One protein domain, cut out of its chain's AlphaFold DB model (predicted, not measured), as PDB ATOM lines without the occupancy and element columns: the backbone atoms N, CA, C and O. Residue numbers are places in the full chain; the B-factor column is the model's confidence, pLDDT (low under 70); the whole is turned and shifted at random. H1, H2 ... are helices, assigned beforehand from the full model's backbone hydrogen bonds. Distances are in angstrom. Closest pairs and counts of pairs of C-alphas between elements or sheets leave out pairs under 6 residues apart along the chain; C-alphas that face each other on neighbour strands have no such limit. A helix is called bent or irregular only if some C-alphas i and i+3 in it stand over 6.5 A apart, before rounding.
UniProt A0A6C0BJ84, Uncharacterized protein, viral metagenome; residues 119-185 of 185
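What this domain is: This is residues 119 to 185 of the 185 residues of an uncharacterized protein of viral metagenome (UniProt A0A6C0BJ84). Two long helices lie side by side and run opposite ways, H1 going out and the longer H3 folding back, while the short H2 and a long loop make the turn between them at one end. The outline is a rod spanning 45 by 18 by 17 A, and residues 179 to 185 stand free. The printed part has 67 residues with three named helices in the order H1, H2, H3, no named strand, and the class all helix. It is loose, with a radius of gyration of the C-alphas of 14.2 A.

How they stand to each other: H1, residues 119 to 135, has a kink of 28 degrees near residue 126. It is irregular, but only just: C-alphas 121 and 124 are 6.55 A apart. H2, residues 138 to 147, is close to H1 but not clearly touching; their closest C-alphas, of Leu 134 and Phe 140, are 7.3 A apart. H1 and H2 run the same way at a steep tilt of 57 degrees. H3, residues 160 to 184, is apart from H2. H3 touches H1 with residues 166 to 174 alone, closest at the C-alphas of Leu 131 and Ala 170, 6.9 A apart. H1 and H3 run opposite ways at a shallow tilt of 34 degrees, only just short of steep. Every O i to N i+4 pair is within hydrogen-bond range in H2 and H3; in H1, 11 of 13 are.

Where its parts are: H1 begins at C-alpha 119 (185.058, 181.186, 183.843) and is 23.4 A long from first to last C-alpha. H2 is 14.7 A long. H3 is 36.0 A long and ends at C-alpha 184 (200.138, 183.835, 176.542).

The domain as a whole: The C-alphas farthest apart, of Ser 154 and Gly 185, are 45.6 A apart. The printed part has no cut. The link from H1 to H2 is tight; that from H2 to H3, residues 148 to 159, is long. The mean pLDDT of the printed part is 85.8, with residues 154 to 156 and 185 under 70.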
ATOM      1  N   LEU A 119     183.894 180.523 183.250       88.62
ATOM      2  CA  LEU A 119     185.058 181.186 183.843       88.62
ATOM      3  C   LEU A 119     185.766 182.115 182.841       88.62
ATOM      4  O   LEU A 119     186.115 183.238 183.192       88.62
ATOM      5  N   GLU A 120     185.903 181.698 181.582       86.19
ATOM      6  CA  GLU A 120     186.442 182.504 180.478       86.19
ATOM      7  C   GLU A 120     185.615 183.772 180.235       86.19
ATOM      8  O   GLU A 120     186.165 184.872 180.157       86.19
ATOM      9  N   ARG A 121     184.281 183.639 180.189       86.56
ATOM     10  CA  ARG A 121     183.351 184.773 180.040       86.56
ATOM     11  C   ARG A 121     183.383 185.714 181.242       86.56
ATOM     12  O   ARG A 121     183.168 186.912 181.077       86.56
ATOM     13  N   LEU A 122     183.667 185.195 182.437       92.81
ATOM     14  CA  LEU A 122     183.835 185.990 183.653       92.81
ATOM     15  C   LEU A 122     185.239 186.602 183.791       92.81
ATOM     16  O   LEU A 122     185.365 187.618 184.471       92.81
ATOM     17  N   LYS A 123     186.272 186.066 183.122       89.69
ATOM     18  CA  LYS A 123     187.664 186.554 183.188       89.69
ATOM     19  C   LYS A 123     187.757 188.055 182.897       89.69
ATOM     20  O   LYS A 123     188.315 188.801 183.697       89.69
ATOM     21  N   ALA A 124     187.164 188.504 181.790       86.00
ATOM     22  CA  ALA A 124     187.194 189.906 181.375       86.00
ATOM     23  C   ALA A 124     186.507 190.864 182.380       86.00
ATOM     24  O   ALA A 124     187.187 191.763 182.882       86.00
ATOM     25  N   PRO A 125     185.216 190.698 182.750       90.56
ATOM     26  CA  PRO A 125     184.578 191.582 183.727       90.56
ATOM     27  C   PRO A 125     185.187 191.467 185.131       90.56
ATOM     28  O   PRO A 125     185.218 192.468 185.842       90.56
ATOM     29  N   LEU A 126     185.719 190.306 185.533       93.50
ATOM     30  CA  LEU A 126     186.400 190.145 186.822       93.50
ATOM     31  C   LEU A 126     187.725 190.922 186.873       93.50
ATOM     32  O   LEU A 126     188.011 191.556 187.887       93.50
ATOM     33  N   VAL A 127     188.497 190.949 185.782       91.56
ATOM     34  CA  VAL A 127     189.709 191.783 185.680       91.56
ATOM     35  C   VAL A 127     189.362 193.273 185.670       91.56
ATOM     36  O   VAL A 127     190.004 194.044 186.379       91.56
ATOM     37  N   VAL A 128     188.314 193.693 184.951       92.69
ATOM     38  CA  VAL A 128     187.843 195.093 184.979       92.69
ATOM     39  C   VAL A 128     187.366 195.494 186.382       92.69
ATOM     40  O   VAL A 128     187.716 196.571 186.860       92.69
ATOM     41  N   ALA A 129     186.630 194.621 187.078       92.75
ATOM     42  CA  ALA A 129     186.198 194.853 188.455       92.75
ATOM     43  C   ALA A 129     187.383 194.918 189.434       92.75
ATOM     44  O   ALA A 129     187.407 195.791 190.299       92.75
ATOM     45  N   ALA A 130     188.389 194.050 189.275       92.12
ATOM     46  CA  ALA A 130     189.612 194.082 190.074       92.12
ATOM     47  C   ALA A 130     190.409 195.376 189.845       92.12
ATOM     48  O   ALA A 130     190.806 196.022 190.813       92.12
ATOM     49  N   LEU A 131     190.584 195.805 188.589       91.00
ATOM     50  CA  LEU A 131     191.216 197.085 188.253       91.00
ATOM     51  C   LEU A 131     190.450 198.262 188.871       91.00
ATOM     52  O   LEU A 131     191.051 199.089 189.552       91.00
ATOM     53  N   PHE A 132     189.125 198.318 188.708       90.19
ATOM     54  CA  PHE A 132     188.306 199.371 189.309       90.19
ATOM     55  C   PHE A 132     188.404 199.378 190.843       90.19
ATOM     56  O   PHE A 132     188.532 200.444 191.442       90.19
ATOM     57  N   PHE A 133     188.408 198.207 191.485       91.50
ATOM     58  CA  PHE A 133     188.583 198.078 192.932       91.50
ATOM     59  C   PHE A 133     189.959 198.586 193.396       91.50
ATOM     60  O   PHE A 133     190.017 199.421 194.296       91.50
ATOM     61  N   LEU A 134     191.055 198.159 192.750       90.12
ATOM     62  CA  LEU A 134     192.411 198.625 193.071       90.12
ATOM     63  C   LEU A 134     192.565 200.143 192.895       90.12
ATOM     64  O   LEU A 134     193.231 200.783 193.706       90.12
ATOM     65  N   LEU A 135     191.939 200.727 191.871       85.88
ATOM     66  CA  LEU A 135     192.017 202.165 191.596       85.88
ATOM     67  C   LEU A 135     191.150 203.022 192.536       85.88
ATOM     68  O   LEU A 135     191.445 204.203 192.696       85.88
ATOM     69  N   ASN A 136     190.131 202.446 193.185       86.94
ATOM     70  CA  ASN A 136     189.298 203.122 194.194       86.94
ATOM     71  C   ASN A 136     189.724 202.810 195.646       86.94
ATOM     72  O   ASN A 136     189.063 203.237 196.594       86.94
ATOM     73  N   LEU A 137     190.819 202.068 195.862       90.06
ATOM     74  CA  LEU A 137     191.335 201.823 197.210       90.06
ATOM     75  C   LEU A 137     191.807 203.151 197.843       90.06
ATOM     76  O   LEU A 137     192.590 203.869 197.216       90.06
ATOM     77  N   PRO A 138     191.454 203.472 199.106       82.69
ATOM     78  CA  PRO A 138     191.878 204.724 199.748       82.69
ATOM     79  C   PRO A 138     193.400 204.935 199.756       82.69
ATOM     80  O   PRO A 138     193.879 206.053 199.596       82.69
ATOM     81  N   VAL A 139     194.173 203.848 199.860       85.19
ATOM     82  CA  VAL A 139     195.646 203.860 199.778       85.19
ATOM     83  C   VAL A 139     196.135 204.349 198.406       85.19
ATOM     84  O   VAL A 139     197.136 205.065 198.327       85.19
ATOM     85  N   PHE A 140     195.420 204.018 197.327       83.69
ATOM     86  CA  PHE A 140     195.739 204.472 195.974       83.69
ATOM     87  C   PHE A 140     195.470 205.973 195.814       83.69
ATOM     88  O   PHE A 140     196.328 206.695 195.311       83.69
ATOM     89  N   HIS A 141     194.354 206.478 196.350       81.44
ATOM     90  CA  HIS A 141     194.064 207.917 196.381       81.44
ATOM     91  C   HIS A 141     195.144 208.700 197.151       81.44
ATOM     92  O   HIS A 141     195.674 209.683 196.632       81.44
ATOM     93  N   THR A 142     195.551 208.229 198.336       83.06
ATOM     94  CA  THR A 142     196.668 208.821 199.100       83.06
ATOM     95  C   THR A 142     197.982 208.795 198.309       83.06
ATOM     96  O   THR A 142     198.746 209.757 198.345       83.06
ATOM     97  N   SER A 143     198.226 207.727 197.542       81.56
ATOM     98  CA  SER A 143     199.409 207.609 196.681       81.56
ATOM     99  C   SER A 143     199.390 208.634 195.543       81.56
ATOM    100  O   SER A 143     200.383 209.331 195.337       81.56
ATOM    101  N   ILE A 144     198.264 208.804 194.835       80.69
ATOM    102  CA  ILE A 144     198.152 209.833 193.785       80.69
ATOM    103  C   ILE A 144     198.323 211.234 194.390       80.69
ATOM    104  O   ILE A 144     198.963 212.073 193.767       80.69
ATOM    105  N   MET A 145     197.825 211.501 195.604       80.56
ATOM    106  CA  MET A 145     197.986 212.818 196.241       80.56
ATOM    107  C   MET A 145     199.463 213.181 196.481       80.56
ATOM    108  O   MET A 145     199.819 214.354 196.386       80.56
ATOM    109  N   ALA A 146     200.329 212.192 196.725       83.00
ATOM    110  CA  ALA A 146     201.770 212.401 196.867       83.00
ATOM    111  C   ALA A 146     202.488 212.658 195.525       83.00
ATOM    112  O   ALA A 146     203.382 213.502 195.467       83.00
ATOM    113  N   TYR A 147     202.110 211.958 194.446       83.00
ATOM    114  CA  TYR A 147     202.807 212.034 193.147       83.00
ATOM    115  C   TYR A 147     202.198 213.030 192.145       83.00
ATOM    116  O   TYR A 147     202.893 213.530 191.261       83.00
ATOM    117  N   ALA A 148     200.907 213.333 192.271       80.94
ATOM    118  CA  ALA A 148     200.153 214.233 191.405       80.94
ATOM    119  C   ALA A 148     199.166 215.091 192.232       80.94
ATOM    120  O   ALA A 148     197.952 214.983 192.055       80.94
ATOM    121  N   PRO A 149     199.650 215.982 193.122       77.06
ATOM    122  CA  PRO A 149     198.782 216.833 193.947       77.06
ATOM    123  C   PRO A 149     197.858 217.746 193.118       77.06
ATOM    124  O   PRO A 149     196.763 218.082 193.556       77.06
ATOM    125  N   TRP A 150     198.252 218.083 191.885       79.50
ATOM    126  CA  TRP A 150     197.436 218.815 190.906       79.50
ATOM    127  C   TRP A 150     196.210 218.033 190.395       79.50
ATOM    128  O   TRP A 150     195.312 218.628 189.801       79.50
ATOM    129  N   ALA A 151     196.148 216.714 190.610       77.81
ATOM    130  CA  ALA A 151     195.002 215.886 190.239       77.81
ATOM    131  C   ALA A 151     193.825 216.015 191.225       77.81
ATOM    132  O   ALA A 151     192.712 215.598 190.894       77.81
ATOM    133  N   PHE A 152     194.030 216.618 192.400       78.75
ATOM    134  CA  PHE A 152     193.021 216.804 193.447       78.75
ATOM    135  C   PHE A 152     192.527 218.250 193.511       78.75
ATOM    136  O   PHE A 152     193.260 219.190 193.207       78.75
ATOM    137  N   ARG A 153     191.279 218.445 193.953       75.19
ATOM    138  CA  ARG A 153     190.821 219.761 194.434       75.19
ATOM    139  C   ARG A 153     191.128 219.896 195.928       75.19
ATOM    140  O   ARG A 153     191.458 218.924 196.604       75.19
ATOM    141  N   SER A 154     191.006 221.111 196.458       69.88
ATOM    142  CA  SER A 154     191.333 221.496 197.841       69.88
ATOM    143  C   SER A 154     190.351 220.963 198.908       69.88
ATOM    144  O   SER A 154     189.962 221.695 199.813       69.88
ATOM    145  N   GLY A 155     189.922 219.706 198.780       68.06
ATOM    146  CA  GLY A 155     188.940 219.034 199.638       68.06
ATOM    147  C   GLY A 155     188.954 217.510 199.472       68.06
ATOM    148  O   GLY A 155     187.893 216.908 199.472       68.06
ATOM    149  N   SER A 156     190.141 216.926 199.235       65.94
ATOM    150  CA  SER A 156     190.439 215.495 198.975       65.94
ATOM    151  C   SER A 156     189.695 214.783 197.829       65.94
ATOM    152  O   SER A 156     190.095 213.684 197.444       65.94
ATOM    153  N   GLU A 157     188.698 215.411 197.210       79.25
ATOM    154  CA  GLU A 157     188.051 214.945 195.982       79.25
ATOM    155  C   GLU A 157     189.003 214.969 194.769       79.25
ATOM    156  O   GLU A 157     189.790 215.908 194.576       79.25
ATOM    157  N   LEU A 158     188.884 213.959 193.895       77.81
ATOM    158  CA  LEU A 158     189.527 213.973 192.578       77.81
ATOM    159  C   LEU A 158     188.979 215.138 191.746       77.81
ATOM    160  O   LEU A 158     187.770 215.330 191.621       77.81
ATOM    161  N   SER A 159     189.874 215.892 191.111       86.19
ATOM    162  CA  SER A 159     189.476 216.826 190.058       86.19
ATOM    163  C   SER A 159     189.021 216.067 188.806       86.19
ATOM    164  O   SER A 159     189.357 214.898 188.609       86.19
ATOM    165  N   TRP A 160     188.334 216.755 187.892       85.25
ATOM    166  CA  TRP A 160     188.001 216.190 186.580       85.25
ATOM    167  C   TRP A 160     189.254 215.762 185.791       85.25
ATOM    168  O   TRP A 160     189.236 214.739 185.113       85.25
ATOM    169  N   VAL A 161     190.380 216.468 185.959       86.44
ATOM    170  CA  VAL A 161     191.681 216.082 185.384       86.44
ATOM    171  C   VAL A 161     192.204 214.786 186.017       86.44
ATOM    172  O   VAL A 161     192.715 213.917 185.316       86.44
ATOM    173  N   GLY A 162     192.015 214.618 187.330       84.62
ATOM    174  CA  GLY A 162     192.317 213.378 188.046       84.62
ATOM    175  C   GLY A 162     191.472 212.196 187.565       84.62
ATOM    176  O   GLY A 162     192.010 211.110 187.385       84.62
ATOM    177  N   LEU A 163     190.183 212.407 187.275       86.75
ATOM    178  CA  LEU A 163     189.306 211.378 186.696       86.75
ATOM    179  C   LEU A 163     189.735 210.981 185.275       86.75
ATOM    180  O   LEU A 163     189.756 209.792 184.957       86.75
ATOM    181  N   VAL A 164     190.133 211.946 184.437       90.94
ATOM    182  CA  VAL A 164     190.698 211.669 183.102       90.94
ATOM    183  C   VAL A 164     192.004 210.875 183.216       90.94
ATOM    184  O   VAL A 164     192.165 209.872 182.524       90.94
ATOM    185  N   LEU A 165     192.904 211.254 184.132       88.38
ATOM    186  CA  LEU A 165     194.143 210.515 184.400       88.38
ATOM    187  C   LEU A 165     193.857 209.073 184.856       88.38
ATOM    188  O   LEU A 165     194.468 208.138 184.341       88.38
ATOM    189  N   LEU A 166     192.901 208.885 185.772       87.25
ATOM    190  CA  LEU A 166     192.485 207.571 186.269       87.25
ATOM    191  C   LEU A 166     191.890 206.701 185.148       87.25
ATOM    192  O   LEU A 166     192.177 205.510 185.074       87.25
ATOM    193  N   SER A 167     191.101 207.303 184.251       90.44
ATOM    194  CA  SER A 167     190.501 206.629 183.095       90.44
ATOM    195  C   SER A 167     191.551 206.189 182.068       90.44
ATOM    196  O   SER A 167     191.524 205.037 181.630       90.44
ATOM    197  N   VAL A 168     192.521 207.051 181.742       93.38
ATOM    198  CA  VAL A 168     193.651 206.706 180.860       93.38
ATOM    199  C   VAL A 168     194.516 205.607 181.483       93.38
ATOM    200  O   VAL A 168     194.897 204.663 180.790       93.38
ATOM    201  N   LEU A 169     194.782 205.675 182.791       90.56
ATOM    202  CA  LEU A 169     195.525 204.640 183.514       90.56
ATOM    203  C   LEU A 169     194.782 203.293 183.499       90.56
ATOM    204  O   LEU A 169     195.384 202.272 183.179       90.56
ATOM    205  N   ALA A 170     193.475 203.286 183.787       90.50
ATOM    206  CA  ALA A 170     192.639 202.086 183.758       90.50
ATOM    207  C   ALA A 170     192.579 201.456 182.356       90.50
ATOM    208  O   ALA A 170     192.736 200.242 182.219       90.50
ATOM    209  N   GLY A 171     192.407 202.277 181.314       91.38
ATOM    210  CA  GLY A 171     192.424 201.832 179.920       91.38
ATOM    211  C   GLY A 171     193.782 201.266 179.498       91.38
ATOM    212  O   GLY A 171     193.831 200.233 178.836       91.38
ATOM    213  N   SER A 172     194.881 201.885 179.937       93.38
ATOM    214  CA  SER A 172     196.247 201.398 179.698       93.38
ATOM    215  C   SER A 172     196.513 200.057 180.395       93.38
ATOM    216  O   SER A 172     197.014 199.123 179.770       93.38
ATOM    217  N   LEU A 173     196.094 199.912 181.659       92.12
ATOM    218  CA  LEU A 173     196.197 198.658 182.415       92.12
ATOM    219  C   LEU A 173     195.369 197.530 181.778       92.12
ATOM    220  O   LEU A 173     195.861 196.410 181.652       92.12
ATOM    221  N   PHE A 174     194.141 197.817 181.336       93.00
ATOM    222  CA  PHE A 174     193.297 196.831 180.655       93.00
ATOM    223  C   PHE A 174     193.821 196.470 179.255       93.00
ATOM    224  O   PHE A 174     193.833 195.296 178.892       93.00
ATOM    225  N   GLY A 175     194.316 197.445 178.485       91.62
ATOM    226  CA  GLY A 175     194.944 197.202 177.183       91.62
ATOM    227  C   GLY A 175     196.231 196.379 177.294       91.62
ATOM    228  O   GLY A 175     196.429 195.440 176.529       91.62
ATOM    229  N   GLY A 176     197.066 196.668 178.296       92.38
ATOM    230  CA  GLY A 176     198.243 195.863 178.622       92.38
ATOM    231  C   GLY A 176     197.887 194.442 179.066       92.38
ATOM    232  O   GLY A 176     198.561 193.498 178.665       92.38
ATOM    233  N   TYR A 177     196.801 194.270 179.831       91.06
ATOM    234  CA  TYR A 177     196.278 192.948 180.183       91.06
ATOM    235  C   TYR A 177     195.812 192.159 178.949       91.06
ATOM    236  O   TYR A 177     196.210 191.006 178.806       91.06
ATOM    237  N   GLN A 178     195.024 192.775 178.058       89.75
ATOM    238  CA  GLN A 178     194.559 192.152 176.811       89.75
ATOM    239  C   GLN A 178     195.746 191.673 175.967       89.75
ATOM    240  O   GLN A 178     195.857 190.479 175.705       89.75
ATOM    241  N   LEU A 179     196.693 192.567 175.659       90.50
ATOM    242  CA  LEU A 179     197.900 192.230 174.897       90.50
ATOM    243  C   LEU A 179     198.705 191.096 175.547       90.50
ATOM    244  O   LEU A 179     199.207 190.225 174.847       90.50
ATOM    245  N   LEU A 180     198.820 191.078 176.879       88.81
ATOM    246  CA  LEU A 180     199.521 190.004 177.580       88.81
ATOM    247  C   LEU A 180     198.747 188.677 177.530       88.81
ATOM    248  O   LEU A 180     199.368 187.624 177.413       88.81
ATOM    249  N   SER A 181     197.411 188.702 177.583       87.06
ATOM    250  CA  SER A 181     196.600 187.491 177.417       87.06
ATOM    251  C   SER A 181     196.579 186.969 175.981       87.06
ATOM    252  O   SER A 181     196.528 185.759 175.809       87.06
ATOM    253  N   ASP A 182     196.703 187.847 174.984       87.62
ATOM    254  CA  ASP A 182     196.780 187.498 173.557       87.62
ATOM    255  C   ASP A 182     198.176 186.967 173.147       87.62
ATOM    256  O   ASP A 182     198.350 186.445 172.049       87.62
ATOM    257  N   ILE A 183     199.184 187.116 174.020       89.81
ATOM    258  CA  ILE A 183     200.559 186.598 173.848       89.81
ATOM    259  C   ILE A 183     200.778 185.270 174.602       89.81
ATOM    260  O   ILE A 183     201.705 184.526 174.278       89.81
ATOM    261  N   ILE A 184     199.970 184.987 175.632       85.06
ATOM    262  CA  ILE A 184     200.138 183.835 176.542       85.06
ATOM    263  C   ILE A 184     199.051 182.756 176.347       85.06
ATOM    264  O   ILE A 184     199.272 181.612 176.747       85.06
ATOM    265  N   GLY A 185     197.895 183.112 175.773       62.50
ATOM    266  CA  GLY A 185     196.792 182.198 175.436       62.50
ATOM    267  C   GLY A 185     196.888 181.606 174.035       62.50
ATOM    268  O   GLY A 185     196.405 180.462 173.892       62.50
TER     269      GLY A 185